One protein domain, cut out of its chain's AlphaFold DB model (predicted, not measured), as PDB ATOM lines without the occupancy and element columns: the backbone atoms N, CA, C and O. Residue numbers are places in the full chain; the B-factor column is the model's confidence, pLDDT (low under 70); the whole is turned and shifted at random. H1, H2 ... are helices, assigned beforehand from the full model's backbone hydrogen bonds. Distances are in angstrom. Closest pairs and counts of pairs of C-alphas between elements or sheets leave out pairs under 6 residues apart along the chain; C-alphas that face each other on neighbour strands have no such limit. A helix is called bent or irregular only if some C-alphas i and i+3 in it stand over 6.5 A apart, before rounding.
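This is residues 62 to 82 and 115 to 138 of the 138 residues of an uncharacterized protein of Magnetospirillum fulvum (UniProt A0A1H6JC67). Two helices overlap over only part of their lengths: H2 is the longest, and the first arm of a bent helix, H1a, runs side by side with it in the opposite direction. The second arm, H1b, carries on away from H2, and residues 70 to 82 and residues 130 to 138 stick out toward opposite ends of a long, thin rod. The printed part has 45 residues with two named helices, H1 then H2, and no named strand; the class is all helix. The whole is only just extended, close to loose, with a radius of gyration of the C-alphas of 14.4 A and spans of 50 by 19 by 8 A.

H2, residues 115 to 136, touches H1a, residues 62 to 69, with residues 118 to 125 alone. The closest C-alphas of the two are those of Arg 65 and Leu 122, 6.4 A apart. Their lines stand at a shallow tilt of 20 degrees, and they run opposite ways. H1b, residues 72 to 82, is apart from H2, and it stands at a steep tilt of 48 degrees to H1a. In H1a, H1b and H2 every O i to N i+4 pair is within hydrogen-bond range.

H2 is 31.7 A long, from C-alpha 115 at (268.969, 229.722, 183.399) to C-alpha 136 at (240.271, 241.885, 189.054). By its hydrogen bonds H1, residues 62 to 82, was assigned as one helix, but it is bent: C-alphas 69 and 72 are 6.9 A apart. H1a begins at C-alpha 62 at (255.671, 240.892, 192.010) and is 10.4 A long; H1b is 15.0 A long. Residues 70 and 71 belong to neither arm.

The two C-alphas farthest apart are those of Ser 82 and Arg 138, 50.5 A. Residues 83 to 114 are not printed, and C-alphas 82 and 115 are 22.5 A apart across the cut. The mean pLDDT of the printed part is 82.2; residues 72 to 77, 79 to 80 and 82 are under 70.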
ATOM      1  N   GLY A  62     254.760 239.763 192.178       87.38
ATOM      2  CA  GLY A  62     255.671 240.892 192.010       87.38
ATOM      3  C   GLY A  62     256.947 240.713 192.831       87.38
ATOM      4  O   GLY A  62     258.045 240.802 192.286       87.38
ATOM      5  N   ALA A  63     256.807 240.347 194.107       87.44
ATOM      6  CA  ALA A  63     257.937 240.082 194.989       87.44
ATOM      7  C   ALA A  63     258.812 238.912 194.502       87.44
ATOM      8  O   ALA A  63     260.040 239.029 194.489       87.44
ATOM      9  N   GLU A  64     258.213 237.796 194.064       88.50
ATOM     10  CA  GLU A  64     258.969 236.647 193.547       88.50
ATOM     11  C   GLU A  64     259.688 236.990 192.235       88.50
ATOM     12  O   GLU A  64     260.853 236.633 192.045       88.50
ATOM     13  N   ARG A  65     259.029 237.725 191.336       88.44
ATOM     14  CA  ARG A  65     259.625 238.198 190.082       88.44
ATOM     15  C   ARG A  65     260.811 239.117 190.351       88.44
ATOM     16  O   ARG A  65     261.868 238.925 189.751       88.44
ATOM     17  N   ASP A  66     260.655 240.085 191.244       86.69
ATOM     18  CA  ASP A  66     261.700 241.056 191.561       86.69
ATOM     19  C   ASP A  66     262.890 240.379 192.267       86.69
ATOM     20  O   ASP A  66     264.044 240.675 191.947       86.69
ATOM     21  N   ASP A  67     262.647 239.387 193.133       85.56
ATOM     22  CA  ASP A  67     263.705 238.541 193.705       85.56
ATOM     23  C   ASP A  67     264.414 237.713 192.623       85.56
ATOM     24  O   ASP A  67     265.650 237.672 192.547       85.56
ATOM     25  N   LEU A  68     263.648 237.091 191.721       83.00
ATOM     26  CA  LEU A  68     264.209 236.340 190.608       83.00
ATOM     27  C   LEU A  68     265.044 237.239 189.709       83.00
ATOM     28  O   LEU A  68     266.125 236.804 189.336       83.00
ATOM     29  N   LEU A  69     264.613 238.455 189.376       82.25
ATOM     30  CA  LEU A  69     265.355 239.412 188.547       82.25
ATOM     31  C   LEU A  69     266.560 240.029 189.275       82.25
ATOM     32  O   LEU A  69     267.587 240.262 188.637       82.25
ATOM     33  N   GLY A  70     266.484 240.216 190.596       78.38
ATOM     34  CA  GLY A  70     267.544 240.801 191.424       78.38
ATOM     35  C   GLY A  70     268.697 239.850 191.783       78.38
ATOM     36  O   GLY A  70     269.829 240.297 191.987       78.38
ATOM     37  N   LYS A  71     268.458 238.531 191.810       72.81
ATOM     38  CA  LYS A  71     269.482 237.494 192.073       72.81
ATOM     39  C   LYS A  71     270.799 237.617 191.275       72.81
ATOM     40  O   LYS A  71     271.850 237.505 191.907       72.81
ATOM     41  N   PRO A  72     270.825 237.837 189.944       68.56
ATOM     42  CA  PRO A  72     272.077 237.969 189.191       68.56
ATOM     43  C   PRO A  72     272.891 239.193 189.614       68.56
ATOM     44  O   PRO A  72     274.107 239.091 189.726       68.56
ATOM     45  N   ALA A  73     272.236 240.317 189.918       67.25
ATOM     46  CA  ALA A  73     272.922 241.523 190.375       67.25
ATOM     47  C   ALA A  73     273.554 241.326 191.761       67.25
ATOM     48  O   ALA A  73     274.664 241.793 192.003       67.25
ATOM     49  N   ARG A  74     272.883 240.595 192.664       69.88
ATOM     50  CA  ARG A  74     273.444 240.248 193.982       69.88
ATOM     51  C   ARG A  74     274.641 239.306 193.873       69.88
ATOM     52  O   ARG A  74     275.642 239.560 194.532       69.88
ATOM     53  N   ARG A  75     274.570 238.279 193.019       67.81
ATOM     54  CA  ARG A  75     275.712 237.379 192.776       67.81
ATOM     55  C   ARG A  75     276.897 238.116 192.170       67.81
ATOM     56  O   ARG A  75     277.987 238.006 192.700       67.81
ATOM     57  N   ALA A  76     276.673 238.954 191.156       66.19
ATOM     58  CA  ALA A  76     277.747 239.738 190.546       66.19
ATOM     59  C   ALA A  76     278.455 240.663 191.555       66.19
ATOM     60  O   ALA A  76     279.672 240.817 191.498       66.19
ATOM     61  N   ARG A  77     277.710 241.251 192.503       69.81
ATOM     62  CA  ARG A  77     278.294 242.047 193.596       69.81
ATOM     63  C   ARG A  77     279.092 241.185 194.574       69.81
ATOM     64  O   ARG A  77     280.215 241.546 194.890       69.81
ATOM     65  N   GLN A  78     278.558 240.038 194.987       70.00
ATOM     66  CA  GLN A  78     279.267 239.103 195.870       70.00
ATOM     67  C   GLN A  78     280.529 238.525 195.221       70.00
ATOM     68  O   GLN A  78     281.545 238.386 195.893       70.00
ATOM     69  N   ASP A  79     280.493 238.231 193.922       69.94
ATOM     70  CA  ASP A  79     281.652 237.758 193.164       69.94
ATOM     71  C   ASP A  79     282.720 238.856 193.062       69.94
ATOM     72  O   ASP A  79     283.906 238.576 193.227       69.94
ATOM     73  N   ALA A  80     282.313 240.114 192.852       67.50
ATOM     74  CA  ALA A  80     283.220 241.260 192.840       67.50
ATOM     75  C   ALA A  80     283.843 241.532 194.223       67.50
ATOM     76  O   ALA A  80     285.049 241.753 194.316       67.50
ATOM     77  N   GLU A  81     283.052 241.462 195.298       72.31
ATOM     78  CA  GLU A  81     283.529 241.591 196.683       72.31
ATOM     79  C   GLU A  81     284.467 240.437 197.063       72.31
ATOM     80  O   GLU A  81     285.535 240.664 197.629       72.31
ATOM     81  N   SER A  82     284.130 239.203 196.679       63.81
ATOM     82  CA  SER A  82     284.976 238.025 196.907       63.81
ATOM     83  C   SER A  82     286.287 238.119 196.128       63.81
ATOM     84  O   SER A  82     287.343 237.793 196.669       63.81
ATOM     85  N   GLN A 115     269.509 228.554 184.098       79.00
ATOM     86  CA  GLN A 115     268.969 229.722 183.399       79.00
ATOM     87  C   GLN A 115     267.619 229.412 182.748       79.00
ATOM     88  O   GLN A 115     266.675 230.186 182.907       79.00
ATOM     89  N   SER A 116     267.487 228.261 182.085       80.62
ATOM     90  CA  SER A 116     266.229 227.858 181.446       80.62
ATOM     91  C   SER A 116     265.099 227.635 182.458       80.62
ATOM     92  O   SER A 116     263.985 228.105 182.234       80.62
ATOM     93  N   ALA A 117     265.376 227.004 183.604       82.75
ATOM     94  CA  ALA A 117     264.398 226.821 184.676       82.75
ATOM     95  C   ALA A 117     263.931 228.165 185.259       82.75
ATOM     96  O   ALA A 117     262.736 228.373 185.472       82.75
ATOM     97  N   ARG A 118     264.858 229.112 185.447       83.00
ATOM     98  CA  ARG A 118     264.538 230.468 185.910       83.00
ATOM     99  C   ARG A 118     263.679 231.232 184.906       83.00
ATOM    100  O   ARG A 118     262.698 231.848 185.311       83.00
ATOM    101  N   MET A 119     264.013 231.174 183.616       85.38
ATOM    102  CA  MET A 119     263.213 231.822 182.571       85.38
ATOM    103  C   MET A 119     261.813 231.206 182.483       85.38
ATOM    104  O   MET A 119     260.841 231.948 182.417       85.38
ATOM    105  N   ARG A 120     261.682 229.876 182.589       87.00
ATOM    106  CA  ARG A 120     260.369 229.208 182.662       87.00
ATOM    107  C   ARG A 120     259.538 229.700 183.845       87.00
ATOM    108  O   ARG A 120     258.365 230.010 183.665       87.00
ATOM    109  N   ARG A 121     260.140 229.821 185.035       87.81
ATOM    110  CA  ARG A 121     259.446 230.339 186.225       87.81
ATOM    111  C   ARG A 121     259.001 231.792 186.043       87.81
ATOM    112  O   ARG A 121     257.874 232.115 186.392       87.81
ATOM    113  N   LEU A 122     259.845 232.646 185.460       89.00
ATOM    114  CA  LEU A 122     259.493 234.040 185.161       89.00
ATOM    115  C   LEU A 122     258.336 234.148 184.163       89.00
ATOM    116  O   LEU A 122     257.420 234.932 184.382       89.00
ATOM    117  N   VAL A 123     258.357 233.349 183.094       91.00
ATOM    118  CA  VAL A 123     257.267 233.311 182.108       91.00
ATOM    119  C   VAL A 123     255.958 232.886 182.769       91.00
ATOM    120  O   VAL A 123     254.938 233.535 182.561       91.00
ATOM    121  N   TRP A 124     255.995 231.851 183.611       92.31
ATOM    122  CA  TRP A 124     254.824 231.411 184.367       92.31
ATOM    123  C   TRP A 124     254.280 232.506 185.302       92.31
ATOM    124  O   TRP A 124     253.080 232.769 185.303       92.31
ATOM    125  N   LEU A 125     255.154 233.207 186.036       91.88
ATOM    126  CA  LEU A 125     254.756 234.325 186.903       91.88
ATOM    127  C   LEU A 125     254.081 235.453 186.111       91.88
ATOM    128  O   LEU A 125     253.040 235.949 186.531       91.88
ATOM    129  N   LEU A 126     254.634 235.827 184.953       90.69
ATOM    130  CA  LEU A 126     254.063 236.863 184.084       90.69
ATOM    131  C   LEU A 126     252.710 236.445 183.500       90.69
ATOM    132  O   LEU A 126     251.782 237.254 183.455       90.69
ATOM    133  N   GLN A 127     252.574 235.182 183.088       92.19
ATOM    134  CA  GLN A 127     251.294 234.642 182.639       92.19
ATOM    135  C   GLN A 127     250.244 234.777 183.749       92.19
ATOM    136  O   GLN A 127     249.186 235.367 183.526       92.19
ATOM    137  N   CYS A 128     250.560 234.331 184.967       91.62
ATOM    138  CA  CYS A 128     249.630 234.444 186.086       91.62
ATOM    139  C   CYS A 128     249.342 235.894 186.492       91.62
ATOM    140  O   CYS A 128     248.200 236.205 186.813       91.62
ATOM    141  N   GLU A 129     250.316 236.802 186.412       92.12
ATOM    142  CA  GLU A 129     250.104 238.236 186.647       92.12
ATOM    143  C   GLU A 129     249.016 238.794 185.714       92.12
ATOM    144  O   GLU A 129     248.082 239.461 186.164       92.12
ATOM    145  N   THR A 130     249.103 238.481 184.416       91.19
ATOM    146  CA  THR A 130     248.117 238.944 183.426       91.19
ATOM    147  C   THR A 130     246.730 238.345 183.641       91.19
ATOM    148  O   THR A 130     245.742 239.080 183.618       91.19
ATOM    149  N   GLU A 131     246.634 237.043 183.920       91.19
ATOM    150  CA  GLU A 131     245.351 236.394 184.201       91.19
ATOM    151  C   GLU A 131     244.678 236.951 185.460       91.19
ATOM    152  O   GLU A 131     243.465 237.160 185.478       91.19
ATOM    153  N   ILE A 132     245.448 237.216 186.519       89.69
ATOM    154  CA  ILE A 132     244.895 237.739 187.772       89.69
ATOM    155  C   ILE A 132     244.428 239.184 187.599       89.69
ATOM    156  O   ILE A 132     243.349 239.527 188.084       89.69
ATOM    157  N   ARG A 133     245.177 240.020 186.865       90.12
ATOM    158  CA  ARG A 133     244.724 241.377 186.517       90.12
ATOM    159  C   ARG A 133     243.396 241.350 185.767       90.12
ATOM    160  O   ARG A 133     242.462 242.024 186.181       90.12
ATOM    161  N   GLN A 134     243.268 240.483 184.763       89.75
ATOM    162  CA  GLN A 134     242.008 240.316 184.035       89.75
ATOM    163  C   GLN A 134     240.848 239.859 184.931       89.75
ATOM    164  O   GLN A 134     239.702 240.199 184.656       89.75
ATOM    165  N   ARG A 135     241.109 239.075 185.987       86.00
ATOM    166  CA  ARG A 135     240.076 238.667 186.958       86.00
ATOM    167  C   ARG A 135     239.665 239.790 187.904       86.00
ATOM    168  O   ARG A 135     238.545 239.758 188.386       86.00
ATOM    169  N   LEU A 136     240.558 240.734 188.195       86.62
ATOM    170  CA  LEU A 136     240.271 241.885 189.054       86.62
ATOM    171  C   LEU A 136     239.547 243.017 188.315       86.62
ATOM    172  O   LEU A 136     238.910 243.843 188.961       86.62
ATOM    173  N   GLU A 137     239.672 243.065 186.990       87.44
ATOM    174  CA  GLU A 137     238.996 244.036 186.119       87.44
ATOM    175  C   GLU A 137     237.574 243.608 185.706       87.44
ATOM    176  O   GLU A 137     236.834 244.427 185.163       87.44
ATOM    177  N   ARG A 138     237.191 242.347 185.952       76.00
ATOM    178  CA  ARG A 138     235.830 241.822 185.741       76.00
ATOM    179  C   ARG A 138     235.003 241.890 187.017       76.00
ATOM    180  O   ARG A 138     233.790 242.158 186.881       76.00
TER     181      ARG A 138